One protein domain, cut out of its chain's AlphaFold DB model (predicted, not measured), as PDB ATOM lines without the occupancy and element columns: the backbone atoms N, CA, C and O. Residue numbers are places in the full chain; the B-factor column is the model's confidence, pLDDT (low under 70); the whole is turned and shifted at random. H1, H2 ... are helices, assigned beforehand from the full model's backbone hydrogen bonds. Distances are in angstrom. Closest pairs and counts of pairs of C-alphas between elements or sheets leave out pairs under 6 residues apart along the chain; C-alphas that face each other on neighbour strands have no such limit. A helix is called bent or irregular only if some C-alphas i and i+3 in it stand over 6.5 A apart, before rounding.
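What this domain is: This is residues 234 to 404 and 469 to 497 of the 725 residues of an uncharacterized protein of Nocardia sp. WCH-YHL-001 (UniProt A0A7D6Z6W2). This is a flat slab of helices lying roughly side by side, with H4 in its middle. H1, H2 and the long second arm of the bent helix H3 make an up-and-down bundle with H4, each running against the one before it, while H6 packs on H4 away from H2 and the long H5 packs on H6 at the slab's margin. The printed part has 200 residues with six named helices, in the order H1 to H6, and no named strand; the class is all helix. It is compact, with a radius of gyration of the C-alphas of 18.8 A and spans of 64 by 45 by 23 A.

Where its parts are: H1, residues 235 to 250, begins at C-alpha 235 (-6.029, 5.157, 2.414) and is 22.3 A long. H2, residues 269 to 293, measures 37.3 A; it is irregular, with C-alphas 286 and 289 7.2 A apart, and has a kink of 43 degrees near residue 287. H3, residues 303 to 334, was assigned as one helix by its hydrogen bonds but is bent: C-alphas 313 and 316 are 6.8 A apart. Its arms H3a, residues 303 to 313, and H3b, residues 316 to 334, stand at a steep tilt of 39 degrees. H4 is residues 348 to 361. H5, residues 375 to 404, spans 42.9 A and ends at C-alpha 404 (-19.155, -11.586, -48.503). H6, residues 479 to 489, ends at C-alpha 489 (-2.892, 0.144, -13.920).

How they stand to each other: In the bundle, H1 and H2 form a hairpin at a shallow tilt of 14 degrees, H2 touching with residues 279 to 286 alone; their closest C-alphas, of Val 245 and Leu 283, are 6.3 A apart. H2 and H3a form another, closest at Ala 285 and Gln 310, C-alphas 4.9 A apart. H3b and H4 form a third at a steep tilt of 39 degrees, closest at the C-alphas of Ile 321 and Val 350, 6.2 A. H1 touches H4, the C-alphas of Ala 244 and Gly 356 being closest at 4.1 A. H4 touches H6 and runs the same way, closest at the C-alphas of Trp 351 and Leu 480, 4.5 A. H5 touches H6 with residues 376 to 387 alone, opposite ways, closest at the C-alphas of Ala 380 and Ala 485, 4.9 A. H4 and H5 are apart, and H3b and H5 are near each other. Every O i to N i+4 pair is within hydrogen-bond range in H1, H3a, H4, H5 and H6; in H2 18 of 21 are, in H3b 12 of 15.

The domain as a whole: The two farthest C-alphas, of Arg 299 and Met 404, are 66.2 A apart. Residues 405 to 468 are not printed, and C-alphas 404 and 469 are 22.3 A apart across the cut. The links H1 to H2, H3 to H4 and H4 to H5 are long. Mean pLDDT of the printed part is 82.7; 32 residues are under 70, among them 366 to 374 and 492 to 497.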
ATOM      1  N   SER A 234      -3.497   1.501   4.452       80.62
ATOM      2  CA  SER A 234      -3.334   2.715   3.658       80.62
ATOM      3  C   SER A 234      -4.678   3.221   3.116       80.62
ATOM      4  O   SER A 234      -5.584   2.449   2.794       80.62
ATOM      5  N   THR A 235      -4.829   4.544   3.011       79.38
ATOM      6  CA  THR A 235      -6.029   5.157   2.414       79.38
ATOM      7  C   THR A 235      -6.233   4.697   0.971       79.38
ATOM      8  O   THR A 235      -7.365   4.451   0.566       79.38
ATOM      9  N   ALA A 236      -5.144   4.508   0.221       78.62
ATOM     10  CA  ALA A 236      -5.178   3.997  -1.145       78.62
ATOM     11  C   ALA A 236      -5.764   2.577  -1.227       78.62
ATOM     12  O   ALA A 236      -6.606   2.328  -2.086       78.62
ATOM     13  N   ASP A 237      -5.384   1.674  -0.315       83.44
ATOM     14  CA  ASP A 237      -5.933   0.311  -0.280       83.44
ATOM     15  C   ASP A 237      -7.422   0.311   0.088       83.44
ATOM     16  O   ASP A 237      -8.203  -0.412  -0.526       83.44
ATOM     17  N   ARG A 238      -7.844   1.181   1.016       83.38
ATOM     18  CA  ARG A 238      -9.263   1.335   1.378       83.38
ATOM     19  C   ARG A 238     -10.113   1.849   0.219       83.38
ATOM     20  O   ARG A 238     -11.184   1.308  -0.033       83.38
ATOM     21  N   VAL A 239      -9.640   2.875  -0.493       85.50
ATOM     22  CA  VAL A 239     -10.334   3.410  -1.677       85.50
ATOM     23  C   VAL A 239     -10.433   2.333  -2.753       85.50
ATOM     24  O   VAL A 239     -11.503   2.104  -3.301       85.50
ATOM     25  N   ARG A 240      -9.334   1.631  -3.017       87.25
ATOM     26  CA  ARG A 240      -9.262   0.539  -3.986       87.25
ATOM     27  C   ARG A 240     -10.232  -0.602  -3.669       87.25
ATOM     28  O   ARG A 240     -10.948  -1.036  -4.567       87.25
ATOM     29  N   ASP A 241     -10.251  -1.094  -2.431       90.12
ATOM     30  CA  ASP A 241     -11.165  -2.165  -2.020       90.12
ATOM     31  C   ASP A 241     -12.626  -1.675  -2.036       90.12
ATOM     32  O   ASP A 241     -13.510  -2.408  -2.472       90.12
ATOM     33  N   GLY A 242     -12.883  -0.415  -1.662       89.50
ATOM     34  CA  GLY A 242     -14.203   0.208  -1.787       89.50
ATOM     35  C   GLY A 242     -14.691   0.271  -3.238       89.50
ATOM     36  O   GLY A 242     -15.813  -0.136  -3.528       89.50
ATOM     37  N   VAL A 243     -13.831   0.696  -4.169       90.94
ATOM     38  CA  VAL A 243     -14.139   0.685  -5.609       90.94
ATOM     39  C   VAL A 243     -14.375  -0.745  -6.101       90.94
ATOM     40  O   VAL A 243     -15.320  -0.971  -6.848       90.94
ATOM     41  N   ALA A 244     -13.580  -1.724  -5.657       94.25
ATOM     42  CA  ALA A 244     -13.785  -3.125  -6.023       94.25
ATOM     43  C   ALA A 244     -15.168  -3.638  -5.589       94.25
ATOM     44  O   ALA A 244     -15.857  -4.266  -6.390       94.25
ATOM     45  N   VAL A 245     -15.596  -3.328  -4.358       94.44
ATOM     46  CA  VAL A 245     -16.940  -3.665  -3.858       94.44
ATOM     47  C   VAL A 245     -18.018  -2.996  -4.704       94.44
ATOM     48  O   VAL A 245     -18.921  -3.684  -5.167       94.44
ATOM     49  N   VAL A 246     -17.903  -1.691  -4.967       92.38
ATOM     50  CA  VAL A 246     -18.879  -0.953  -5.786       92.38
ATOM     51  C   VAL A 246     -19.013  -1.574  -7.176       92.38
ATOM     52  O   VAL A 246     -20.130  -1.795  -7.633       92.38
ATOM     53  N   LEU A 247     -17.899  -1.902  -7.831       94.38
ATOM     54  CA  LEU A 247     -17.909  -2.490  -9.171       94.38
ATOM     55  C   LEU A 247     -18.491  -3.910  -9.196       94.38
ATOM     56  O   LEU A 247     -19.278  -4.232 -10.085       94.38
ATOM     57  N   LEU A 248     -18.147  -4.748  -8.213       94.25
ATOM     58  CA  LEU A 248     -18.708  -6.096  -8.083       94.25
ATOM     59  C   LEU A 248     -20.212  -6.056  -7.784       94.25
ATOM     60  O   LEU A 248     -20.966  -6.842  -8.348       94.25
ATOM     61  N   SER A 249     -20.666  -5.123  -6.945       91.75
ATOM     62  CA  SER A 249     -22.091  -4.923  -6.663       91.75
ATOM     63  C   SER A 249     -22.847  -4.336  -7.858       91.75
ATOM     64  O   SER A 249     -23.965  -4.761  -8.139       91.75
ATOM     65  N   ALA A 250     -22.240  -3.407  -8.603       88.75
ATOM     66  CA  ALA A 250     -22.837  -2.833  -9.810       88.75
ATOM     67  C   ALA A 250     -23.112  -3.900 -10.882       88.75
ATOM     68  O   ALA A 250     -24.102  -3.796 -11.602       88.75
ATOM     69  N   ALA A 251     -22.308  -4.969 -10.941       89.88
ATOM     70  CA  ALA A 251     -22.525  -6.087 -11.860       89.88
ATOM     71  C   ALA A 251     -23.867  -6.827 -11.651       89.88
ATOM     72  O   ALA A 251     -24.286  -7.577 -12.531       89.88
ATOM     73  N   TRP A 252     -24.566  -6.630 -10.523       88.31
ATOM     74  CA  TRP A 252     -25.930  -7.144 -10.336       88.31
ATOM     75  C   TRP A 252     -27.012  -6.299 -11.000       88.31
ATOM     76  O   TRP A 252     -28.074  -6.819 -11.326       88.31
ATOM     77  N   LEU A 253     -26.757  -5.007 -11.183       86.81
ATOM     78  CA  LEU A 253     -27.736  -4.050 -11.701       86.81
ATOM     79  C   LEU A 253     -27.651  -3.888 -13.220       86.81
ATOM     80  O   LEU A 253     -28.444  -3.161 -13.808       86.81
ATOM     81  N   LEU A 254     -26.674  -4.540 -13.847       90.06
ATOM     82  CA  LEU A 254     -26.307  -4.337 -15.241       90.06
ATOM     83  C   LEU A 254     -26.500  -5.626 -16.054       90.06
ATOM     84  O   LEU A 254     -26.387  -6.729 -15.505       90.06
ATOM     85  N   PRO A 255     -26.748  -5.514 -17.369       90.88
ATOM     86  CA  PRO A 255     -26.810  -6.671 -18.250       90.88
ATOM     87  C   PRO A 255     -25.422  -7.314 -18.387       90.88
ATOM     88  O   PRO A 255     -24.412  -6.633 -18.594       90.88
ATOM     89  N   TRP A 256     -25.371  -8.645 -18.275       92.06
ATOM     90  CA  TRP A 256     -24.145  -9.425 -18.485       92.06
ATOM     91  C   TRP A 256     -23.879  -9.654 -19.966       92.06
ATOM     92  O   TRP A 256     -22.726  -9.663 -20.390       92.06
ATOM     93  N   ASN A 257     -24.939  -9.815 -20.752       90.69
ATOM     94  CA  ASN A 257     -24.912  -9.868 -22.207       90.69
ATOM     95  C   ASN A 257     -26.334  -9.617 -22.753       90.69
ATOM     96  O   ASN A 257     -27.240  -9.309 -21.981       90.69
ATOM     97  N   ARG A 258     -26.569  -9.793 -24.062       87.25
ATOM     98  CA  ARG A 258     -27.904  -9.585 -24.674       87.25
ATOM     99  C   ARG A 258     -28.989 -10.534 -24.159       87.25
ATOM    100  O   ARG A 258     -30.165 -10.309 -24.412       87.25
ATOM    101  N   ARG A 259     -28.601 -11.643 -23.529       87.69
ATOM    102  CA  ARG A 259     -29.479 -12.783 -23.211       87.69
ATOM    103  C   ARG A 259     -29.626 -13.029 -21.709       87.69
ATOM    104  O   ARG A 259     -30.471 -13.826 -21.315       87.69
ATOM    105  N   VAL A 260     -28.770 -12.423 -20.891       90.81
ATOM    106  CA  VAL A 260     -28.636 -12.689 -19.462       90.81
ATOM    107  C   VAL A 260     -28.532 -11.368 -18.718       90.81
ATOM    108  O   VAL A 260     -27.547 -10.634 -18.843       90.81
ATOM    109  N   ASP A 261     -29.529 -11.114 -17.884       88.81
ATOM    110  CA  ASP A 261     -29.552 -10.014 -16.937       88.81
ATOM    111  C   ASP A 261     -30.259 -10.442 -15.641       88.81
ATOM    112  O   ASP A 261     -31.118 -11.326 -15.606       88.81
ATOM    113  N   LEU A 262     -29.836  -9.847 -14.528       87.19
ATOM    114  CA  LEU A 262     -30.447 -10.102 -13.225       87.19
ATOM    115  C   LEU A 262     -31.724  -9.272 -13.007       87.19
ATOM    116  O   LEU A 262     -32.702  -9.871 -12.558       87.19
ATOM    117  N   PRO A 263     -31.774  -7.962 -13.345       83.44
ATOM    118  CA  PRO A 263     -32.959  -7.136 -13.104       83.44
ATOM    119  C   PRO A 263     -34.181  -7.549 -13.931       83.44
ATOM    120  O   PRO A 263     -35.271  -7.664 -13.379       83.44
ATOM    121  N   GLY A 264     -34.009  -7.814 -15.231       82.38
ATOM    122  CA  GLY A 264     -35.078  -8.297 -16.110       82.38
ATOM    123  C   GLY A 264     -35.346  -9.796 -15.984       82.38
ATOM    124  O   GLY A 264     -36.332 -10.298 -16.516       82.38
ATOM    125  N   GLY A 265     -34.492 -10.524 -15.261       85.38
ATOM    126  CA  GLY A 265     -34.632 -11.957 -15.056       85.38
ATOM    127  C   GLY A 265     -34.456 -12.791 -16.327       85.38
ATOM    128  O   GLY A 265     -34.936 -13.929 -16.364       85.38
ATOM    129  N   ASN A 266     -33.768 -12.272 -17.346       86.50
ATOM    130  CA  ASN A 266     -33.526 -12.995 -18.585       86.50
ATOM    131  C   ASN A 266     -32.358 -13.981 -18.435       86.50
ATOM    132  O   ASN A 266     -31.407 -13.781 -17.675       86.50
ATOM    133  N   GLY A 267     -32.433 -15.081 -19.183       87.38
ATOM    134  CA  GLY A 267     -31.418 -16.131 -19.193       87.38
ATOM    135  C   GLY A 267     -31.698 -17.299 -18.241       87.38
ATOM    136  O   GLY A 267     -32.560 -17.255 -17.354       87.38
ATOM    137  N   GLN A 268     -30.949 -18.386 -18.444       89.69
ATOM    138  CA  GLN A 268     -31.107 -19.626 -17.679       89.69
ATOM    139  C   GLN A 268     -30.953 -19.385 -16.170       89.69
ATOM    140  O   GLN A 268     -30.022 -18.713 -15.721       89.69
ATOM    141  N   ALA A 269     -31.853 -19.975 -15.377       89.44
ATOM    142  CA  ALA A 269     -31.875 -19.805 -13.923       89.44
ATOM    143  C   ALA A 269     -30.570 -20.269 -13.250       89.44
ATOM    144  O   ALA A 269     -30.090 -19.619 -12.324       89.44
ATOM    145  N   SER A 270     -29.956 -21.342 -13.757       90.19
ATOM    146  CA  SER A 270     -28.659 -21.848 -13.289       90.19
ATOM    147  C   SER A 270     -27.532 -20.829 -13.477       90.19
ATOM    148  O   SER A 270     -26.739 -20.612 -12.562       90.19
ATOM    149  N   VAL A 271     -27.484 -20.157 -14.631       91.44
ATOM    150  CA  VAL A 271     -26.483 -19.121 -14.929       91.44
ATOM    151  C   VAL A 271     -26.677 -17.912 -14.015       91.44
ATOM    152  O   VAL A 271     -25.709 -17.438 -13.424       91.44
ATOM    153  N   ARG A 272     -27.923 -17.458 -13.820       92.31
ATOM    154  CA  ARG A 272     -28.238 -16.362 -12.886       92.31
ATOM    155  C   ARG A 272     -27.854 -16.704 -11.444       92.31
ATOM    156  O   ARG A 272     -27.226 -15.888 -10.773       92.31
ATOM    157  N   ALA A 273     -28.149 -17.921 -10.985       91.00
ATOM    158  CA  ALA A 273     -27.742 -18.387  -9.661       91.00
ATOM    159  C   ALA A 273     -26.210 -18.426  -9.510       91.00
ATOM    160  O   ALA A 273     -25.677 -17.984  -8.491       91.00
ATOM    161  N   MET A 274     -25.494 -18.887 -10.541       93.25
ATOM    162  CA  MET A 274     -24.031 -18.908 -10.558       93.25
ATOM    163  C   MET A 274     -23.436 -17.496 -10.502       93.25
ATOM    164  O   MET A 274     -22.486 -17.277  -9.750       93.25
ATOM    165  N   ILE A 275     -24.017 -16.522 -11.215       94.56
ATOM    166  CA  ILE A 275     -23.624 -15.107 -11.116       94.56
ATOM    167  C   ILE A 275     -23.760 -14.615  -9.673       94.56
ATOM    168  O   ILE A 275     -22.797 -14.091  -9.115       94.56
ATOM    169  N   VAL A 276     -24.921 -14.809  -9.039       93.88
ATOM    170  CA  VAL A 276     -25.159 -14.338  -7.664       93.88
ATOM    171  C   VAL A 276     -24.164 -14.973  -6.690       93.88
ATOM    172  O   VAL A 276     -23.484 -14.259  -5.954       93.88
ATOM    173  N   PHE A 277     -24.018 -16.300  -6.726       95.06
ATOM    174  CA  PHE A 277     -23.140 -17.027  -5.810       95.06
ATOM    175  C   PHE A 277     -21.668 -16.625  -5.965       95.06
ATOM    176  O   PHE A 277     -20.991 -16.326  -4.981       95.06
ATOM    177  N   THR A 278     -21.170 -16.571  -7.202       95.94
ATOM    178  CA  THR A 278     -19.772 -16.201  -7.467       95.94
ATOM    179  C   THR A 278     -19.494 -14.732  -7.152       95.94
ATOM    180  O   THR A 278     -18.410 -14.422  -6.664       95.94
ATOM    181  N   THR A 279     -20.466 -13.833  -7.345       94.69
ATOM    182  CA  THR A 279     -20.321 -12.419  -6.957       94.69
ATOM    183  C   THR A 279     -20.291 -12.260  -5.437       94.69
ATOM    184  O   THR A 279     -19.442 -11.538  -4.919       94.69
ATOM    185  N   LEU A 280     -21.163 -12.959  -4.699       95.00
ATOM    186  CA  LEU A 280     -21.136 -12.963  -3.232       95.00
ATOM    187  C   LEU A 280     -19.794 -13.477  -2.705       95.00
ATOM    188  O   LEU A 280     -19.198 -12.865  -1.820       95.00
ATOM    189  N   LEU A 281     -19.281 -14.561  -3.292       95.50
ATOM    190  CA  LEU A 281     -17.967 -15.091  -2.946       95.50
ATOM    191  C   LEU A 281     -16.845 -14.085  -3.255       95.50
ATOM    192  O   LEU A 281     -15.943 -13.911  -2.436       95.50
ATOM    193  N   ALA A 282     -16.922 -13.374  -4.384       95.75
ATOM    194  CA  ALA A 282     -15.975 -12.318  -4.737       95.75
ATOM    195  C   ALA A 282     -16.014 -11.138  -3.747       95.75
ATOM    196  O   ALA A 282     -14.961 -10.638  -3.353       95.75
ATOM    197  N   LEU A 283     -17.199 -10.729  -3.282       94.75
ATOM    198  CA  LEU A 283     -17.354  -9.696  -2.251       94.75
ATOM    199  C   LEU A 283     -16.737 -10.134  -0.915       94.75
ATOM    200  O   LEU A 283     -15.990  -9.374  -0.295       94.75
ATOM    201  N   VAL A 284     -16.963 -11.386  -0.503       92.62
ATOM    202  CA  VAL A 284     -16.307 -11.967   0.680       92.62
ATOM    203  C   VAL A 284     -14.788 -11.996   0.497       92.62
ATOM    204  O   VAL A 284     -14.050 -11.679   1.431       92.62
ATOM    205  N   ALA A 285     -14.300 -12.298  -0.709       92.75
ATOM    206  CA  ALA A 285     -12.873 -12.309  -1.019       92.75
ATOM    207  C   ALA A 285     -12.204 -10.933  -0.841       92.75
ATOM    208  O   ALA A 285     -11.036 -10.869  -0.447       92.75
ATOM    209  N   VAL A 286     -12.920  -9.827  -1.080       91.69
ATOM    210  CA  VAL A 286     -12.418  -8.466  -0.799       91.69
ATOM    211  C   VAL A 286     -12.234  -8.242   0.705       91.69
ATOM    212  O   VAL A 286     -11.275  -7.590   1.113       91.69
ATOM    213  N   ALA A 287     -13.091  -8.832   1.544       88.81
ATOM    214  CA  ALA A 287     -13.039  -8.687   3.000       88.81
ATOM    215  C   ALA A 287     -11.954  -9.549   3.683       88.81
ATOM    216  O   ALA A 287     -11.575  -9.267   4.821       88.81
ATOM    217  N   VAL A 288     -11.410 -10.572   3.009       87.69
ATOM    218  CA  VAL A 288     -10.414 -11.515   3.571       87.69
ATOM    219  C   VAL A 288      -9.220 -10.829   4.267       87.69
ATOM    220  O   VAL A 288      -8.897 -11.227   5.393       87.69
ATOM    221  N   PRO A 289      -8.567  -9.791   3.695       81.69
ATOM    222  CA  PRO A 289      -7.446  -9.117   4.356       81.69
ATOM    223  C   PRO A 289      -7.848  -8.455   5.683       81.69
ATOM    224  O   PRO A 289      -7.079  -8.487   6.643       81.69
ATOM    225  N   TYR A 290      -9.069  -7.922   5.766       83.19
ATOM    226  CA  TYR A 290      -9.615  -7.272   6.959       83.19
ATOM    227  C   TYR A 290      -9.986  -8.297   8.037       83.19
ATOM    228  O   TYR A 290      -9.626  -8.132   9.202       83.19
ATOM    229  N   LEU A 291     -10.627  -9.405   7.647       82.06
ATOM    230  CA  LEU A 291     -11.015 -10.483   8.565       82.06
ATOM    231  C   LEU A 291      -9.806 -11.137   9.241       82.06
ATOM    232  O   LEU A 291      -9.868 -11.479  10.423       82.06
ATOM    233  N   SER A 292      -8.688 -11.265   8.520       75.38
ATOM    234  CA  SER A 292      -7.447 -11.788   9.100       75.38
ATOM    235  C   SER A 292      -6.910 -10.925  10.251       75.38
ATOM    236  O   SER A 292      -6.362 -11.459  11.211       75.38
ATOM    237  N   ARG A 293      -7.146  -9.605  10.222       74.06
ATOM    238  CA  ARG A 293      -6.717  -8.665  11.274       74.06
ATOM    239  C   ARG A 293      -7.648  -8.599  12.467       74.06
ATOM    240  O   ARG A 293      -7.196  -8.344  13.575       74.06
ATOM    241  N   LEU A 294      -8.931  -8.872  12.259       76.31
ATOM    242  CA  LEU A 294      -9.911  -8.961  13.342       76.31
ATOM    243  C   LEU A 294      -9.752 -10.241  14.182       76.31
ATOM    244  O   LEU A 294     -10.548 -10.481  15.084       76.31
ATOM    245  N   GLY A 295      -8.736 -11.065  13.899       69.62
ATOM    246  CA  GLY A 295      -8.469 -12.296  14.636       69.62
ATOM    247  C   GLY A 295      -9.458 -13.416  14.324       69.62
ATOM    248  O   GLY A 295      -9.561 -14.359  15.100       69.62
ATOM    249  N   ALA A 296     -10.171 -13.345  13.190       73.25
ATOM    250  CA  ALA A 296     -11.109 -14.394  12.777       73.25
ATOM    251  C   ALA A 296     -10.414 -15.729  12.422       73.25
ATOM    252  O   ALA A 296     -11.081 -16.735  12.205       73.25
ATOM    253  N   TRP A 297      -9.079 -15.741  12.353       71.94
ATOM    254  CA  TRP A 297      -8.254 -16.873  11.939       71.94
ATOM    255  C   TRP A 297      -7.246 -17.203  13.050       71.94
ATOM    256  O   TRP A 297      -6.894 -16.342  13.859       71.94
ATOM    257  N   ALA A 298      -6.769 -18.449  13.098       69.94
ATOM    258  CA  ALA A 298      -5.797 -18.895  14.101       69.94
ATOM    259  C   ALA A 298      -4.498 -18.058  14.076       69.94
ATOM    260  O   ALA A 298      -4.099 -17.551  13.029       69.94
ATOM    261  N   ARG A 299      -3.792 -17.957  15.217       60.75
ATOM    262  CA  ARG A 299      -2.574 -17.125  15.386       60.75
ATOM    263  C   ARG A 299      -1.436 -17.414  14.390       60.75
ATOM    264  O   ARG A 299      -0.573 -16.565  14.209       60.75
ATOM    265  N   GLU A 300      -1.435 -18.572  13.736       67.81
ATOM    266  CA  GLU A 300      -0.430 -18.978  12.737       67.81
ATOM    267  C   GLU A 300      -0.772 -18.549  11.296       67.81
ATOM    268  O   GLU A 300      -0.093 -18.929  10.336       67.81
ATOM    269  N   TRP A 301      -1.856 -17.797  11.108       70.62
ATOM    270  CA  TRP A 301      -2.329 -17.427   9.785       70.62
ATOM    271  C   TRP A 301      -1.452 -16.344   9.138       70.62
ATOM    272  O   TRP A 301      -1.508 -15.171   9.500       70.62
ATOM    273  N   SER A 302      -0.631 -16.727   8.153       76.38
ATOM    274  CA  SER A 302       0.273 -15.796   7.465       76.38
ATOM    275  C   SER A 302      -0.427 -14.970   6.378       76.38
ATOM    276  O   SER A 302      -1.366 -15.428   5.722       76.38
ATOM    277  N   ALA A 303       0.090 -13.767   6.107       75.94
ATOM    278  CA  ALA A 303      -0.415 -12.887   5.048       75.94
ATOM    279  C   ALA A 303      -0.410 -13.546   3.652       75.94
ATOM    280  O   ALA A 303      -1.315 -13.322   2.845       75.94
ATOM    281  N   ALA A 304       0.569 -14.418   3.389       76.94
ATOM    282  CA  ALA A 304       0.643 -15.200   2.159       76.94
ATOM    283  C   ALA A 304      -0.531 -16.185   2.024       76.94
ATOM    284  O   ALA A 304      -1.103 -16.304   0.942       76.94
ATOM    285  N   ARG A 305      -0.944 -16.849   3.117       81.81
ATOM    286  CA  ARG A 305      -2.111 -17.749   3.108       81.81
ATOM    287  C   ARG A 305      -3.411 -16.977   2.890       81.81
ATOM    288  O   ARG A 305      -4.219 -17.404   2.071       81.81
ATOM    289  N   SER A 306      -3.585 -15.812   3.526       82.75
ATOM    290  CA  SER A 306      -4.739 -14.930   3.264       82.75
ATOM    291  C   SER A 306      -4.838 -14.540   1.789       82.75
ATOM    292  O   SER A 306      -5.927 -14.548   1.219       82.75
ATOM    293  N   ARG A 307      -3.701 -14.246   1.149       84.94
ATOM    294  CA  ARG A 307      -3.648 -13.912  -0.279       84.94
ATOM    295  C   ARG A 307      -4.038 -15.093  -1.167       84.94
ATOM    296  O   ARG A 307      -4.775 -14.903  -2.128       84.94
ATOM    297  N   VAL A 308      -3.581 -16.305  -0.848       87.19
ATOM    298  CA  VAL A 308      -3.976 -17.515  -1.588       87.19
ATOM    299  C   VAL A 308      -5.480 -17.751  -1.475       87.19
ATOM    300  O   VAL A 308      -6.131 -17.941  -2.497       87.19
ATOM    301  N   VAL A 309      -6.050 -17.669  -0.268       88.75
ATOM    302  CA  VAL A 309      -7.500 -17.849  -0.079       88.75
ATOM    303  C   VAL A 309      -8.296 -16.788  -0.833       88.75
ATOM    304  O   VAL A 309      -9.280 -17.114  -1.488       88.75
ATOM    305  N   GLN A 310      -7.844 -15.537  -0.805       89.94
ATOM    306  CA  GLN A 310      -8.468 -14.460  -1.564       89.94
ATOM    307  C   GLN A 310      -8.479 -14.739  -3.074       89.94
ATOM    308  O   GLN A 310      -9.517 -14.588  -3.716       89.94
ATOM    309  N   ILE A 311      -7.350 -15.166  -3.647       90.56
ATOM    310  CA  ILE A 311      -7.263 -15.483  -5.081       90.56
ATOM    311  C   ILE A 311      -8.158 -16.680  -5.422       90.56
ATOM    312  O   ILE A 311      -8.880 -16.637  -6.414       90.56
ATOM    313  N   LEU A 312      -8.152 -17.723  -4.587       93.12
ATOM    314  CA  LEU A 312      -9.006 -18.896  -4.775       93.12
ATOM    315  C   LEU A 312     -10.497 -18.548  -4.693       93.12
ATOM    316  O   LEU A 312     -11.275 -19.071  -5.480       93.12
ATOM    317  N   ALA A 313     -10.893 -17.638  -3.801       93.81
ATOM    318  CA  ALA A 313     -12.277 -17.180  -3.689       93.81
ATOM    319  C   ALA A 313     -12.719 -16.319  -4.890       93.81
ATOM    320  O   ALA A 313     -13.886 -16.346  -5.268       93.81
ATOM    321  N   LEU A 314     -11.797 -15.596  -5.537       94.75
ATOM    322  CA  LEU A 314     -12.082 -14.826  -6.757       94.75
ATOM    323  C   LEU A 314     -12.086 -15.685  -8.031       94.75
ATOM    324  O   LEU A 314     -12.714 -15.305  -9.019       94.75
ATOM    325  N   ALA A 315     -11.408 -16.836  -8.028       94.88
ATOM    326  CA  ALA A 315     -11.242 -17.668  -9.218       94.88
ATOM    327  C   ALA A 315     -12.572 -18.100  -9.876       94.88
ATOM    328  O   ALA A 315     -12.678 -17.942 -11.093       94.88
ATOM    329  N   PRO A 316     -13.614 -18.553  -9.142       96.62
ATOM    330  CA  PRO A 316     -14.899 -18.913  -9.745       96.62
ATOM    331  C   PRO A 316     -15.556 -17.763 -10.514       96.62
ATOM    332  O   PRO A 316     -16.106 -17.972 -11.592       96.62
ATOM    333  N   TYR A 317     -15.456 -16.538  -9.993       96.06
ATOM    334  CA  TYR A 317     -16.017 -15.352 -10.635       96.06
ATOM    335  C   TYR A 317     -15.268 -14.986 -11.926       96.06
ATOM    336  O   TYR A 317     -15.880 -14.663 -12.942       96.06
ATOM    337  N   LEU A 318     -13.936 -15.110 -11.928       94.62
ATOM    338  CA  LEU A 318     -13.122 -14.897 -13.131       94.62
ATOM    339  C   LEU A 318     -13.356 -15.971 -14.196       94.62
ATOM    340  O   LEU A 318     -13.392 -15.652 -15.382       94.62
ATOM    341  N   ILE A 319     -13.527 -17.229 -13.782       95.50
ATOM    342  CA  ILE A 319     -13.875 -18.333 -14.684       95.50
ATOM    343  C   ILE A 319     -15.232 -18.061 -15.335       95.50
ATOM    344  O   ILE A 319     -15.366 -18.230 -16.545       95.50
ATOM    345  N   LEU A 320     -16.211 -17.583 -14.561       95.25
ATOM    346  CA  LEU A 320     -17.522 -17.202 -15.079       95.25
ATOM    347  C   LEU A 320     -17.413 -16.104 -16.145       95.25
ATOM    348  O   LEU A 320     -17.934 -16.275 -17.244       95.25
ATOM    349  N   ILE A 321     -16.689 -15.018 -15.854       93.94
ATOM    350  CA  ILE A 321     -16.414 -13.936 -16.816       93.94
ATOM    351  C   ILE A 321     -15.739 -14.477 -18.083       93.94
ATOM    352  O   ILE A 321     -16.156 -14.149 -19.195       93.94
ATOM    353  N   GLY A 322     -14.731 -15.340 -17.926       91.19
ATOM    354  CA  GLY A 322     -14.061 -16.004 -19.043       91.19
ATOM    355  C   GLY A 322     -15.022 -16.844 -19.886       91.19
ATOM    356  O   GLY A 322     -14.929 -16.828 -21.108       91.19
ATOM    357  N   GLY A 323     -15.990 -17.513 -19.255       91.50
ATOM    358  CA  GLY A 323     -17.045 -18.261 -19.937       91.50
ATOM    359  C   GLY A 323     -17.934 -17.384 -20.822       91.50
ATOM    360  O   GLY A 323     -18.187 -17.754 -21.966       91.50
ATOM    361  N   PHE A 324     -18.355 -16.207 -20.342       91.44
ATOM    362  CA  PHE A 324     -19.116 -15.245 -21.157       91.44
ATOM    363  C   PHE A 324     -18.305 -14.744 -22.357       91.44
ATOM    364  O   PHE A 324     -18.818 -14.722 -23.473       91.44
ATOM    365  N   PHE A 325     -17.030 -14.411 -22.142       87.00
ATOM    366  CA  PHE A 325     -16.131 -13.980 -23.214       87.00
ATOM    367  C   PHE A 325     -15.913 -15.078 -24.267       87.00
ATOM    368  O   PHE A 325     -16.023 -14.828 -25.464       87.00
ATOM    369  N   ILE A 326     -15.652 -16.318 -23.838       87.25
ATOM    370  CA  ILE A 326     -15.476 -17.461 -24.746       87.25
ATOM    371  C   ILE A 326     -16.770 -17.746 -25.515       87.25
ATOM    372  O   ILE A 326     -16.709 -18.033 -26.707       87.25
ATOM    373  N   ALA A 327     -17.932 -17.652 -24.865       86.06
ATOM    374  CA  ALA A 327     -19.223 -17.838 -25.524       86.06
ATOM    375  C   ALA A 327     -19.482 -16.778 -26.606       86.06
ATOM    376  O   ALA A 327     -20.059 -17.101 -27.646       86.06
ATOM    377  N   ASP A 328     -19.039 -15.538 -26.386       86.62
ATOM    378  CA  ASP A 328     -19.120 -14.477 -27.386       86.62
ATOM    379  C   ASP A 328     -18.178 -14.730 -28.570       86.62
ATOM    380  O   ASP A 328     -18.629 -14.766 -29.713       86.62
ATOM    381  N   VAL A 329     -16.903 -15.042 -28.320       84.31
ATOM    382  CA  VAL A 329     -15.949 -15.397 -29.388       84.31
ATOM    383  C   VAL A 329     -16.422 -16.621 -30.176       84.31
ATOM    384  O   VAL A 329     -16.348 -16.639 -31.403       84.31
ATOM    385  N   ALA A 330     -16.972 -17.634 -29.503       83.56
ATOM    386  CA  ALA A 330     -17.525 -18.821 -30.152       83.56
ATOM    387  C   ALA A 330     -18.732 -18.506 -31.048       83.56
ATOM    388  O   ALA A 330     -19.022 -19.272 -31.968       83.56
ATOM    389  N   SER A 331     -19.427 -17.388 -30.814       77.62
ATOM    390  CA  SER A 331     -20.537 -16.953 -31.661       77.62
ATOM    391  C   SER A 331     -20.089 -16.443 -33.033       77.62
ATOM    392  O   SER A 331     -20.905 -16.452 -33.954       77.62
ATOM    393  N   ALA A 332     -18.793 -16.140 -33.228       74.25
ATOM    394  CA  ALA A 332     -18.246 -15.776 -34.540       74.25
ATOM    395  C   ALA A 332     -18.505 -16.815 -35.629       74.25
ATOM    396  O   ALA A 332     -18.559 -16.465 -36.804       74.25
ATOM    397  N   ARG A 333     -18.692 -18.088 -35.256       73.31
ATOM    398  CA  ARG A 333     -19.006 -19.163 -36.207       73.31
ATOM    399  C   ARG A 333     -20.265 -18.892 -37.033       73.31
ATOM    400  O   ARG A 333     -20.385 -19.428 -38.122       73.31
ATOM    401  N   TYR A 334     -21.176 -18.075 -36.508       73.75
ATOM    402  CA  TYR A 334     -22.423 -17.737 -37.178       73.75
ATOM    403  C   TYR A 334     -22.302 -16.500 -38.075       73.75
ATOM    404  O   TYR A 334     -23.203 -16.276 -38.862       73.75
ATOM    405  N   LEU A 335     -21.213 -15.716 -38.020       69.44
ATOM    406  CA  LEU A 335     -21.104 -14.403 -38.692       69.44
ATOM    407  C   LEU A 335     -21.319 -14.427 -40.213       69.44
ATOM    408  O   LEU A 335     -21.628 -13.390 -40.786       69.44
ATOM    409  N   PHE A 336     -21.143 -15.580 -40.856       69.56
ATOM    410  CA  PHE A 336     -21.251 -15.746 -42.308       69.56
ATOM    411  C   PHE A 336     -22.534 -16.479 -42.738       69.56
ATOM    412  O   PHE A 336     -22.639 -16.943 -43.874       69.56
ATOM    413  N   GLU A 337     -23.496 -16.645 -41.828       72.12
ATOM    414  CA  GLU A 337     -24.831 -17.155 -42.146       72.12
ATOM    415  C   GLU A 337     -25.760 -15.991 -42.522       72.12
ATOM    416  O   GLU A 337     -25.822 -14.995 -41.806       72.12
ATOM    417  N   ALA A 338     -26.546 -16.143 -43.597       55.66
ATOM    418  CA  ALA A 338     -27.444 -15.102 -44.128       55.66
ATOM    419  C   ALA A 338     -28.510 -14.591 -43.126       55.66
ATOM    420  O   ALA A 338     -29.163 -13.585 -43.371       55.66
ATOM    421  N   GLN A 339     -28.698 -15.279 -41.992       59.25
ATOM    422  CA  GLN A 339     -29.588 -14.889 -40.887       59.25
ATOM    423  C   GLN A 339     -28.961 -15.226 -39.523       59.25
ATOM    424  O   GLN A 339     -29.611 -15.774 -38.629       59.25
ATOM    425  N   ALA A 340     -27.667 -14.943 -39.376       56.72
ATOM    426  CA  ALA A 340     -26.917 -15.218 -38.160       56.72
ATOM    427  C   ALA A 340     -27.594 -14.614 -36.913       56.72
ATOM    428  O   ALA A 340     -27.784 -13.394 -36.845       56.72
ATOM    429  N   PRO A 341     -27.921 -15.409 -35.876       61.81
ATOM    430  CA  PRO A 341     -28.385 -14.841 -34.623       61.81
ATOM    431  C   PRO A 341     -27.271 -13.980 -34.029       61.81
ATOM    432  O   PRO A 341     -26.145 -14.445 -33.846       61.81
ATOM    433  N   ALA A 342     -27.601 -12.735 -33.679       65.44
ATOM    434  CA  ALA A 342     -26.645 -11.813 -33.087       65.44
ATOM    435  C   ALA A 342     -25.934 -12.470 -31.886       65.44
ATOM    436  O   ALA A 342     -26.576 -13.064 -31.001       65.44
ATOM    437  N   GLY A 343     -24.597 -12.378 -31.872       73.94
ATOM    438  CA  GLY A 343     -23.757 -12.921 -30.803       73.94
ATOM    439  C   GLY A 343     -24.235 -12.454 -29.421       73.94
ATOM    440  O   GLY A 343     -24.829 -11.375 -29.309       73.94
ATOM    441  N   PRO A 344     -24.059 -13.256 -28.358       83.31
ATOM    442  CA  PRO A 344     -24.523 -12.872 -27.031       83.31
ATOM    443  C   PRO A 344     -23.862 -11.571 -26.552       83.31
ATOM    444  O   PRO A 344     -24.546 -10.775 -25.909       83.31
ATOM    445  N   GLY A 345     -22.596 -11.325 -26.907       87.62
ATOM    446  CA  GLY A 345     -21.833 -10.164 -26.473       87.62
ATOM    447  C   GLY A 345     -21.377 -10.231 -25.017       87.62
ATOM    448  O   GLY A 345     -21.731 -11.144 -24.265       87.62
ATOM    449  N   THR A 346     -20.626  -9.217 -24.606       89.56
ATOM    450  CA  THR A 346     -20.287  -8.915 -23.214       89.56
ATOM    451  C   THR A 346     -20.825  -7.534 -22.848       89.56
ATOM    452  O   THR A 346     -20.589  -6.538 -23.526       89.56
ATOM    453  N   GLY A 347     -21.621  -7.482 -21.783       90.50
ATOM    454  CA  GLY A 347     -22.221  -6.251 -21.278       90.50
ATOM    455  C   GLY A 347     -21.407  -5.597 -20.155       90.50
ATOM    456  O   GLY A 347     -20.429  -6.175 -19.661       90.50
ATOM    457  N   PRO A 348     -21.845  -4.425 -19.665       90.12
ATOM    458  CA  PRO A 348     -21.102  -3.626 -18.694       90.12
ATOM    459  C   PRO A 348     -20.959  -4.307 -17.333       90.12
ATOM    460  O   PRO A 348     -20.021  -4.000 -16.597       90.12
ATOM    461  N   ALA A 349     -21.828  -5.269 -16.998       92.38
ATOM    462  CA  ALA A 349     -21.671  -6.072 -15.789       92.38
ATOM    463  C   ALA A 349     -20.383  -6.907 -15.813       92.38
ATOM    464  O   ALA A 349     -19.692  -7.010 -14.800       92.38
ATOM    465  N   VAL A 350     -20.028  -7.460 -16.978       93.88
ATOM    466  CA  VAL A 350     -18.793  -8.233 -17.169       93.88
ATOM    467  C   VAL A 350     -17.580  -7.306 -17.066       93.88
ATOM    468  O   VAL A 350     -16.584  -7.666 -16.442       93.88
ATOM    469  N   TRP A 351     -17.672  -6.090 -17.613       92.88
ATOM    470  CA  TRP A 351     -16.603  -5.085 -17.561       92.88
ATOM    471  C   TRP A 351     -16.343  -4.604 -16.132       92.88
ATOM    472  O   TRP A 351     -15.201  -4.637 -15.663       92.88
ATOM    473  N   ALA A 352     -17.410  -4.208 -15.427       93.25
ATOM    474  CA  ALA A 352     -17.374  -3.788 -14.030       93.25
ATOM    475  C   ALA A 352     -16.873  -4.926 -13.137       93.25
ATOM    476  O   ALA A 352     -15.945  -4.740 -12.350       93.25
ATOM    477  N   GLY A 353     -17.428  -6.125 -13.316       94.38
ATOM    478  CA  GLY A 353     -17.049  -7.323 -12.584       94.38
ATOM    479  C   GLY A 353     -15.574  -7.668 -12.744       94.38
ATOM    480  O   GLY A 353     -14.861  -7.845 -11.753       94.38
ATOM    481  N   ALA A 354     -15.080  -7.706 -13.982       94.81
ATOM    482  CA  ALA A 354     -13.678  -7.992 -14.260       94.81
ATOM    483  C   ALA A 354     -12.753  -6.930 -13.659       94.81
ATOM    484  O   ALA A 354     -11.767  -7.280 -13.011       94.81
ATOM    485  N   ALA A 355     -13.082  -5.644 -13.805       95.06
ATOM    486  CA  ALA A 355     -12.317  -4.561 -13.193       95.06
ATOM    487  C   ALA A 355     -12.307  -4.665 -11.658       95.06
ATOM    488  O   ALA A 355     -11.238  -4.611 -11.049       95.06
ATOM    489  N   GLY A 356     -13.463  -4.894 -11.029       94.88
ATOM    490  CA  GLY A 356     -13.592  -5.076  -9.581       94.88
ATOM    491  C   GLY A 356     -12.799  -6.279  -9.065       94.88
ATOM    492  O   GLY A 356     -12.038  -6.158  -8.104       94.88
ATOM    493  N   ALA A 357     -12.875  -7.417  -9.755       95.19
ATOM    494  CA  ALA A 357     -12.099  -8.605  -9.421       95.19
ATOM    495  C   ALA A 357     -10.587  -8.367  -9.583       95.19
ATOM    496  O   ALA A 357      -9.809  -8.718  -8.698       95.19
ATOM    497  N   MET A 358     -10.145  -7.702 -10.656       93.94
ATOM    498  CA  MET A 358      -8.734  -7.336 -10.844       93.94
ATOM    499  C   MET A 358      -8.234  -6.355  -9.784       93.94
ATOM    500  O   MET A 358      -7.080  -6.448  -9.352       93.94
ATOM    501  N   LEU A 359      -9.087  -5.433  -9.326       92.38
ATOM    502  CA  LEU A 359      -8.763  -4.572  -8.196       92.38
ATOM    503  C   LEU A 359      -8.613  -5.387  -6.907       92.38
ATOM    504  O   LEU A 359      -7.687  -5.124  -6.137       92.38
ATOM    505  N   ALA A 360      -9.462  -6.395  -6.713       91.50
ATOM    506  CA  ALA A 360      -9.451  -7.277  -5.556       91.50
ATOM    507  C   ALA A 360      -8.288  -8.290  -5.540       91.50
ATOM    508  O   ALA A 360      -7.931  -8.773  -4.467       91.50
ATOM    509  N   ILE A 361      -7.670  -8.616  -6.679       90.25
ATOM    510  CA  ILE A 361      -6.541  -9.573  -6.763       90.25
ATOM    511  C   ILE A 361      -5.213  -8.958  -6.316       90.25
ATOM    512  O   ILE A 361      -4.306  -9.659  -5.858       90.25
ATOM    513  N   GLN A 362      -5.060  -7.652  -6.489       87.25
ATOM    514  CA  GLN A 362      -3.769  -6.996  -6.303       87.25
ATOM    515  C   GLN A 362      -3.302  -7.030  -4.838       87.25
ATOM    516  O   GLN A 362      -4.121  -6.986  -3.919       87.25
ATOM    517  N   PRO A 363      -1.983  -7.113  -4.594       80.12
ATOM    518  CA  PRO A 363      -1.447  -7.150  -3.238       80.12
ATOM    519  C   PRO A 363      -1.704  -5.830  -2.499       80.12
ATOM    520  O   PRO A 363      -1.557  -4.757  -3.082       80.12
ATOM    521  N   ARG A 364      -2.053  -5.921  -1.210       79.44
ATOM    522  CA  ARG A 364      -2.210  -4.757  -0.314       79.44
ATOM    523  C   ARG A 364      -0.911  -4.520   0.429       79.44
ATOM    524  O   ARG A 364      -0.196  -5.483   0.717       79.44
ATOM    525  N   THR A 365      -0.653  -3.283   0.852       72.62
ATOM    526  CA  THR A 365       0.535  -2.980   1.676       72.62
ATOM    527  C   THR A 365       0.546  -3.805   2.967       72.62
ATOM    528  O   THR A 365       1.586  -4.254   3.437       72.62
ATOM    529  N   VAL A 366      -0.651  -4.087   3.480       66.81
ATOM    530  CA  VAL A 366      -0.945  -4.933   4.640       66.81
ATOM    531  C   VAL A 366      -0.463  -6.380   4.493       66.81
ATOM    532  O   VAL A 366      -0.159  -7.022   5.493       66.81
ATOM    533  N   GLN A 367      -0.409  -6.917   3.273       68.50
ATOM    534  CA  GLN A 367      -0.053  -8.319   3.033       68.50
ATOM    535  C   GLN A 367       1.471  -8.552   2.965       68.50
ATOM    536  O   GLN A 367       1.902  -9.673   2.703       68.50
ATOM    537  N   GLY A 368       2.288  -7.527   3.242       54.44
ATOM    538  CA  GLY A 368       3.724  -7.672   3.508       54.44
ATOM    539  C   GLY A 368       4.647  -7.698   2.285       54.44
ATOM    540  O   GLY A 368       5.857  -7.841   2.460       54.44
ATOM    541  N   ASP A 369       4.134  -7.520   1.063       55.06
ATOM    542  CA  ASP A 369       4.988  -7.302  -0.112       55.06
ATOM    543  C   ASP A 369       5.524  -5.861  -0.062       55.06
ATOM    544  O   ASP A 369       4.761  -4.901  -0.176       55.06
ATOM    545  N   LYS A 370       6.845  -5.692   0.110       52.12
ATOM    546  CA  LYS A 370       7.546  -4.387   0.206       52.12
ATOM    547  C   LYS A 370       7.519  -3.548  -1.089       52.12
ATOM    548  O   LYS A 370       8.289  -2.607  -1.241       52.12
ATOM    549  N   GLY A 371       6.629  -3.872  -2.018       55.34
ATOM    550  CA  GLY A 371       6.392  -3.157  -3.260       55.34
ATOM    551  C   GLY A 371       5.401  -3.931  -4.116       55.34
ATOM    552  O   GLY A 371       5.427  -5.161  -4.158       55.34
ATOM    553  N   VAL A 372       4.521  -3.219  -4.818       59.91
ATOM    554  CA  VAL A 372       3.754  -3.830  -5.906       59.91
ATOM    555  C   VAL A 372       4.773  -4.300  -6.942       59.91
ATOM    556  O   VAL A 372       5.626  -3.510  -7.353       59.91
ATOM    557  N   PRO A 373       4.755  -5.575  -7.352       67.62
ATOM    558  CA  PRO A 373       5.808  -6.076  -8.211       67.62
ATOM    559  C   PRO A 373       5.745  -5.394  -9.586       67.62
ATOM    560  O   PRO A 373       4.669  -5.236 -10.162       67.62
ATOM    561  N   LEU A 374       6.915  -5.033 -10.126       66.12
ATOM    562  CA  LEU A 374       7.085  -4.282 -11.386       66.12
ATOM    563  C   LEU A 374       6.379  -4.920 -12.598       66.12
ATOM    564  O   LEU A 374       6.165  -4.274 -13.622       66.12
ATOM    565  N   TRP A 375       6.004  -6.199 -12.506       75.25
ATOM    566  CA  TRP A 375       5.277  -6.880 -13.570       75.25
ATOM    567  C   TRP A 375       3.832  -6.392 -13.734       75.25
ATOM    568  O   TRP A 375       3.284  -6.614 -14.804       75.25
ATOM    569  N   TRP A 376       3.217  -5.699 -12.764       78.81
ATOM    570  CA  TRP A 376       1.863  -5.143 -12.942       78.81
ATOM    571  C   TRP A 376       1.802  -4.081 -14.051       78.81
ATOM    572  O   TRP A 376       0.860  -4.083 -14.843       78.81
ATOM    573  N   GLY A 377       2.834  -3.242 -14.188       74.00
ATOM    574  CA  GLY A 377       2.958  -2.318 -15.323       74.00
ATOM    575  C   GLY A 377       3.092  -3.059 -16.657       74.00
ATOM    576  O   GLY A 377       2.429  -2.734 -17.645       74.00
ATOM    577  N   GLN A 378       3.878  -4.141 -16.670       83.56
ATOM    578  CA  GLN A 378       4.003  -5.020 -17.841       83.56
ATOM    579  C   GLN A 378       2.694  -5.755 -18.155       83.56
ATOM    580  O   GLN A 378       2.383  -5.957 -19.326       83.56
ATOM    581  N   ALA A 379       1.914  -6.118 -17.136       87.94
ATOM    582  CA  ALA A 379       0.613  -6.750 -17.289       87.94
ATOM    583  C   ALA A 379      -0.398  -5.787 -17.915       87.94
ATOM    584  O   ALA A 379      -1.063  -6.179 -18.867       87.94
ATOM    585  N   ALA A 380      -0.465  -4.523 -17.477       89.12
ATOM    586  CA  ALA A 380      -1.356  -3.526 -18.085       89.12
ATOM    587  C   ALA A 380      -1.035  -3.337 -19.574       89.12
ATOM    588  O   ALA A 380      -1.924  -3.338 -20.425       89.12
ATOM    589  N   ARG A 381       0.259  -3.271 -19.905       91.56
ATOM    590  CA  ARG A 381       0.725  -3.212 -21.292       91.56
ATOM    591  C   ARG A 381       0.368  -4.471 -22.088       91.56
ATOM    592  O   ARG A 381      -0.036  -4.353 -23.240       91.56
ATOM    593  N   ALA A 382       0.519  -5.660 -21.506       91.44
ATOM    594  CA  ALA A 382       0.157  -6.919 -22.159       91.44
ATOM    595  C   ALA A 382      -1.354  -7.012 -22.420       91.44
ATOM    596  O   ALA A 382      -1.753  -7.418 -23.507       91.44
ATOM    597  N   VAL A 383      -2.180  -6.576 -21.463       92.56
ATOM    598  CA  VAL A 383      -3.641  -6.504 -21.609       92.56
ATOM    599  C   VAL A 383      -4.028  -5.574 -22.760       92.56
ATOM    600  O   VAL A 383      -4.849  -5.958 -23.586       92.56
ATOM    601  N   LEU A 384      -3.408  -4.394 -22.873       92.44
ATOM    602  CA  LEU A 384      -3.700  -3.452 -23.962       92.44
ATOM    603  C   LEU A 384      -3.250  -3.964 -25.338       92.44
ATOM    604  O   LEU A 384      -3.976  -3.795 -26.312       92.44
ATOM    605  N   TRP A 385      -2.099  -4.638 -25.438       92.94
ATOM    606  CA  TRP A 385      -1.722  -5.318 -26.686       92.94
ATOM    607  C   TRP A 385      -2.678  -6.462 -27.025       92.94
ATOM    608  O   TRP A 385      -3.033  -6.627 -28.189       92.94
ATOM    609  N   GLY A 386      -3.140  -7.215 -26.022       90.62
ATOM    610  CA  GLY A 386      -4.193  -8.213 -26.195       90.62
ATOM    611  C   GLY A 386      -5.488  -7.595 -26.726       90.62
ATOM    612  O   GLY A 386      -6.068  -8.125 -27.670       90.62
ATOM    613  N   ALA A 387      -5.889  -6.436 -26.195       90.06
ATOM    614  CA  ALA A 387      -7.042  -5.685 -26.679       90.06
ATOM    615  C   ALA A 387      -6.866  -5.242 -28.138       90.06
ATOM    616  O   ALA A 387      -7.782  -5.428 -28.931       90.06
ATOM    617  N   ALA A 388      -5.688  -4.731 -28.511       90.31
ATOM    618  CA  ALA A 388      -5.386  -4.336 -29.886       90.31
ATOM    619  C   ALA A 388      -5.442  -5.527 -30.862       90.31
ATOM    620  O   ALA A 388      -6.024  -5.418 -31.935       90.31
ATOM    621  N   VAL A 389      -4.872  -6.677 -30.489       90.06
ATOM    622  CA  VAL A 389      -4.888  -7.884 -31.333       90.06
ATOM    623  C   VAL A 389      -6.308  -8.424 -31.495       90.06
ATOM    624  O   VAL A 389      -6.716  -8.732 -32.610       90.06
ATOM    625  N   LEU A 390      -7.076  -8.515 -30.409       86.62
ATOM    626  CA  LEU A 390      -8.454  -9.005 -30.474       86.62
ATOM    627  C   LEU A 390      -9.372  -8.046 -31.243       86.62
ATOM    628  O   LEU A 390     -10.213  -8.516 -32.002       86.62
ATOM    629  N   ALA A 391      -9.171  -6.730 -31.112       87.38
ATOM    630  CA  ALA A 391      -9.837  -5.714 -31.930       87.38
ATOM    631  C   ALA A 391      -9.544  -5.892 -33.416       87.38
ATOM    632  O   ALA A 391     -10.472  -5.923 -34.221       87.38
ATOM    633  N   LEU A 392      -8.274  -6.089 -33.774       87.62
ATOM    634  CA  LEU A 392      -7.881  -6.334 -35.156       87.62
ATOM    635  C   LEU A 392      -8.545  -7.602 -35.709       87.62
ATOM    636  O   LEU A 392      -9.107  -7.568 -36.797       87.62
ATOM    637  N   LEU A 393      -8.510  -8.705 -34.955       86.69
ATOM    638  CA  LEU A 393      -9.116  -9.972 -35.377       86.69
ATOM    639  C   LEU A 393     -10.637  -9.857 -35.528       86.69
ATOM    640  O   LEU A 393     -11.175 -10.257 -36.556       86.69
ATOM    641  N   SER A 394     -11.318  -9.280 -34.535       85.75
ATOM    642  CA  SER A 394     -12.766  -9.052 -34.568       85.75
ATOM    643  C   SER A 394     -13.167  -8.182 -35.758       85.75
ATOM    644  O   SER A 394     -14.104  -8.507 -36.480       85.75
ATOM    645  N   GLY A 395     -12.446  -7.084 -35.976       83.31
ATOM    646  CA  GLY A 395     -12.751  -6.141 -37.037       83.31
ATOM    647  C   GLY A 395     -12.451  -6.670 -38.436       83.31
ATOM    648  O   GLY A 395     -13.255  -6.468 -39.337       83.31
ATOM    649  N   LEU A 396     -11.357  -7.419 -38.626       84.12
ATOM    650  CA  LEU A 396     -11.079  -8.092 -39.900       84.12
ATOM    651  C   LEU A 396     -12.160  -9.125 -40.238       84.12
ATOM    652  O   LEU A 396     -12.593  -9.191 -41.384       84.12
ATOM    653  N   LEU A 397     -12.628  -9.891 -39.244       82.69
ATOM    654  CA  LEU A 397     -13.751 -10.816 -39.425       82.69
ATOM    655  C   LEU A 397     -15.037 -10.072 -39.797       82.69
ATOM    656  O   LEU A 397     -15.748 -10.512 -40.693       82.69
ATOM    657  N   ALA A 398     -15.308  -8.940 -39.149       80.00
ATOM    658  CA  ALA A 398     -16.477  -8.118 -39.434       80.00
ATOM    659  C   ALA A 398     -16.440  -7.541 -40.859       80.00
ATOM    660  O   ALA A 398     -17.418  -7.647 -41.590       80.00
ATOM    661  N   VAL A 399     -15.301  -6.976 -41.274       80.06
ATOM    662  CA  VAL A 399     -15.092  -6.444 -42.633       80.06
ATOM    663  C   VAL A 399     -15.253  -7.548 -43.673       80.06
ATOM    664  O   VAL A 399     -15.910  -7.338 -44.687       80.06
ATOM    665  N   LEU A 400     -14.700  -8.733 -43.413       78.94
ATOM    666  CA  LEU A 400     -14.841  -9.871 -44.312       78.94
ATOM    667  C   LEU A 400     -16.293 -10.355 -44.405       78.94
ATOM    668  O   LEU A 400     -16.749 -10.677 -45.495       78.94
ATOM    669  N   ALA A 401     -17.019 -10.398 -43.283       76.88
ATOM    670  CA  ALA A 401     -18.429 -10.787 -43.272       76.88
ATOM    671  C   ALA A 401     -19.271  -9.830 -44.117       76.88
ATOM    672  O   ALA A 401     -20.050 -10.286 -44.947       76.88
ATOM    673  N   GLN A 402     -19.032  -8.523 -43.981       74.25
ATOM    674  CA  GLN A 402     -19.678  -7.500 -44.805       74.25
ATOM    675  C   GLN A 402     -19.292  -7.614 -46.286       74.25
ATOM    676  O   GLN A 402     -20.139  -7.452 -47.153       74.25
ATOM    677  N   ALA A 403     -18.033  -7.935 -46.595       70.94
ATOM    678  CA  ALA A 403     -17.579  -8.093 -47.977       70.94
ATOM    679  C   ALA A 403     -18.169  -9.328 -48.686       70.94
ATOM    680  O   ALA A 403     -18.219  -9.355 -49.913       70.94
ATOM    681  N   MET A 404     -18.572 -10.362 -47.939       69.81
ATOM    682  CA  MET A 404     -19.155 -11.586 -48.503       69.81
ATOM    683  C   MET A 404     -20.680 -11.550 -48.624       69.81
ATOM    684  O   MET A 404     -21.244 -12.387 -49.328       69.81
ATOM    685  N   GLU A 469     -20.748  -5.029 -26.134       82.94
ATOM    686  CA  GLU A 469     -19.737  -5.324 -27.151       82.94
ATOM    687  C   GLU A 469     -19.926  -6.766 -27.637       82.94
ATOM    688  O   GLU A 469     -20.351  -7.626 -26.871       82.94
ATOM    689  N   PHE A 470     -19.634  -7.046 -28.902       82.94
ATOM    690  CA  PHE A 470     -19.687  -8.404 -29.435       82.94
ATOM    691  C   PHE A 470     -18.545  -8.623 -30.414       82.94
ATOM    692  O   PHE A 470     -18.180  -7.737 -31.195       82.94
ATOM    693  N   PHE A 471     -17.979  -9.818 -30.362       81.38
ATOM    694  CA  PHE A 471     -16.949 -10.255 -31.279       81.38
ATOM    695  C   PHE A 471     -17.533 -10.413 -32.697       81.38
ATOM    696  O   PHE A 471     -18.620 -10.960 -32.881       81.38
ATOM    697  N   GLY A 472     -16.834  -9.881 -33.702       74.00
ATOM    698  CA  GLY A 472     -17.352  -9.710 -35.066       74.00
ATOM    699  C   GLY A 472     -18.065  -8.376 -35.324       74.00
ATOM    700  O   GLY A 472     -18.649  -8.198 -36.388       74.00
ATOM    701  N   GLY A 473     -18.033  -7.425 -34.382       73.38
ATOM    702  CA  GLY A 473     -18.509  -6.051 -34.585       73.38
ATOM    703  C   GLY A 473     -17.389  -5.054 -34.919       73.38
ATOM    704  O   GLY A 473     -16.260  -5.200 -34.448       73.38
ATOM    705  N   ALA A 474     -17.716  -3.986 -35.662       59.28
ATOM    706  CA  ALA A 474     -16.800  -2.870 -35.970       59.28
ATOM    707  C   ALA A 474     -16.341  -2.077 -34.743       59.28
ATOM    708  O   ALA A 474     -15.273  -1.471 -34.748       59.28
ATOM    709  N   GLY A 475     -17.187  -2.037 -33.712       55.34
ATOM    710  CA  GLY A 475     -16.946  -1.319 -32.466       55.34
ATOM    711  C   GLY A 475     -16.234  -2.149 -31.402       55.34
ATOM    712  O   GLY A 475     -16.201  -1.711 -30.255       55.34
ATOM    713  N   PHE A 476     -15.692  -3.332 -31.736       57.69
ATOM    714  CA  PHE A 476     -14.954  -4.154 -30.777       57.69
ATOM    715  C   PHE A 476     -13.618  -3.487 -30.414       57.69
ATOM    716  O   PHE A 476     -12.542  -3.827 -30.900       57.69
ATOM    717  N   CYS A 477     -13.689  -2.523 -29.507       54.91
ATOM    718  CA  CYS A 477     -12.713  -2.429 -28.442       54.91
ATOM    719  C   CYS A 477     -13.072  -3.552 -27.481       54.91
ATOM    720  O   CYS A 477     -14.241  -3.674 -27.160       54.91
ATOM    721  N   ALA A 478     -12.125  -4.330 -26.968       65.56
ATOM    722  CA  ALA A 478     -12.431  -5.098 -25.770       65.56
ATOM    723  C   ALA A 478     -12.559  -4.091 -24.605       65.56
ATOM    724  O   ALA A 478     -11.586  -3.843 -23.892       65.56
ATOM    725  N   CYS A 479     -13.717  -3.440 -24.463       77.00
ATOM    726  CA  CYS A 479     -14.109  -2.555 -23.366       77.00
ATOM    727  C   CYS A 479     -13.856  -3.258 -22.036       77.00
ATOM    728  O   CYS A 479     -13.293  -2.659 -21.117       77.00
ATOM    729  N   LEU A 480     -14.126  -4.568 -21.995       87.56
ATOM    730  CA  LEU A 480     -13.658  -5.469 -20.951       87.56
ATOM    731  C   LEU A 480     -12.157  -5.305 -20.657       87.56
ATOM    732  O   LEU A 480     -11.772  -5.053 -19.516       87.56
ATOM    733  N   LEU A 481     -11.295  -5.431 -21.670       90.12
ATOM    734  CA  LEU A 481      -9.843  -5.339 -21.506       90.12
ATOM    735  C   LEU A 481      -9.359  -3.919 -21.203       90.12
ATOM    736  O   LEU A 481      -8.360  -3.785 -20.506       90.12
ATOM    737  N   TRP A 482     -10.057  -2.866 -21.632       90.44
ATOM    738  CA  TRP A 482      -9.776  -1.498 -21.181       90.44
ATOM    739  C   TRP A 482     -10.096  -1.304 -19.698       90.44
ATOM    740  O   TRP A 482      -9.284  -0.734 -18.967       90.44
ATOM    741  N   CYS A 483     -11.230  -1.828 -19.231       92.62
ATOM    742  CA  CYS A 483     -11.610  -1.801 -17.819       92.62
ATOM    743  C   CYS A 483     -10.636  -2.633 -16.966       92.62
ATOM    744  O   CYS A 483     -10.194  -2.194 -15.901       92.62
ATOM    745  N   VAL A 484     -10.219  -3.801 -17.466       93.00
ATOM    746  CA  VAL A 484      -9.172  -4.634 -16.855       93.00
ATOM    747  C   VAL A 484      -7.826  -3.908 -16.857       93.00
ATOM    748  O   VAL A 484      -7.178  -3.857 -15.816       93.00
ATOM    749  N   ALA A 485      -7.402  -3.303 -17.968       92.75
ATOM    750  CA  ALA A 485      -6.148  -2.557 -18.056       92.75
ATOM    751  C   ALA A 485      -6.128  -1.376 -17.081       92.75
ATOM    752  O   ALA A 485      -5.119  -1.172 -16.409       92.75
ATOM    753  N   ALA A 486      -7.240  -0.651 -16.946       92.00
ATOM    754  CA  ALA A 486      -7.403   0.408 -15.957       92.00
ATOM    755  C   ALA A 486      -7.270  -0.131 -14.527       92.00
ATOM    756  O   ALA A 486      -6.474   0.398 -13.752       92.00
ATOM    757  N   ALA A 487      -7.960  -1.226 -14.191       92.75
ATOM    758  CA  ALA A 487      -7.848  -1.863 -12.881       92.75
ATOM    759  C   ALA A 487      -6.412  -2.319 -12.581       92.75
ATOM    760  O   ALA A 487      -5.885  -2.056 -11.499       92.75
ATOM    761  N   VAL A 488      -5.744  -2.960 -13.541       90.38
ATOM    762  CA  VAL A 488      -4.341  -3.402 -13.451       90.38
ATOM    763  C   VAL A 488      -3.401  -2.197 -13.308       90.38
ATOM    764  O   VAL A 488      -2.470  -2.244 -12.509       90.38
ATOM    765  N   ALA A 489      -3.677  -1.085 -13.998       87.38
ATOM    766  CA  ALA A 489      -2.892   0.144 -13.920       87.38
ATOM    767  C   ALA A 489      -2.981   0.840 -12.550       87.38
ATOM    768  O   ALA A 489      -2.062   1.587 -12.214       87.38
ATOM    769  N   VAL A 490      -4.006   0.568 -11.725       85.00
ATOM    770  CA  VAL A 490      -4.093   1.066 -10.333       85.00
ATOM    771  C   VAL A 490      -2.953   0.529  -9.461       85.00
ATOM    772  O   VAL A 490      -2.531   1.208  -8.522       85.00
ATOM    773  N   ALA A 491      -2.399  -0.649  -9.774       74.75
ATOM    774  CA  ALA A 491      -1.300  -1.244  -9.016       74.75
ATOM    775  C   ALA A 491      -0.080  -0.315  -9.050       74.75
ATOM    776  O   ALA A 491       0.484  -0.094 -10.114       74.75
ATOM    777  N   ALA A 492       0.315   0.258  -7.912       57.09
ATOM    778  CA  ALA A 492       1.332   1.303  -7.858       57.09
ATOM    779  C   ALA A 492       2.772   0.769  -7.756       57.09
ATOM    780  O   ALA A 492       3.176   0.387  -6.659       57.09
ATOM    781  N   PRO A 493       3.622   0.877  -8.795       53.56
ATOM    782  CA  PRO A 493       5.031   1.155  -8.584       53.56
ATOM    783  C   PRO A 493       5.138   2.540  -7.945       53.56
ATOM    784  O   PRO A 493       4.926   3.568  -8.588       53.56
ATOM    785  N   ARG A 494       5.407   2.560  -6.640       53.25
ATOM    786  CA  ARG A 494       6.097   3.692  -6.030       53.25
ATOM    787  C   ARG A 494       7.565   3.448  -6.313       53.25
ATOM    788  O   ARG A 494       8.130   2.520  -5.747       53.25
ATOM    789  N   ASP A 495       8.139   4.238  -7.204       50.81
ATOM    790  CA  ASP A 495       9.566   4.498  -7.119       50.81
ATOM    791  C   ASP A 495       9.722   5.573  -6.030       50.81
ATOM    792  O   ASP A 495       9.320   6.717  -6.265       50.81
ATOM    793  N   PRO A 496      10.145   5.222  -4.801       48.38
ATOM    794  CA  PRO A 496      10.337   6.201  -3.735       48.38
ATOM    795  C   PRO A 496      11.400   7.253  -4.093       48.38
ATOM    796  O   PRO A 496      11.420   8.307  -3.461       48.38
ATOM    797  N   ASP A 497      12.210   7.004  -5.129       42.28
ATOM    798  CA  ASP A 497      13.321   7.856  -5.553       42.28
ATOM    799  C   ASP A 497      12.958   8.790  -6.730       42.28
ATOM    800  O   ASP A 497      13.753   9.647  -7.130       42.28
TER     801      ASP A 497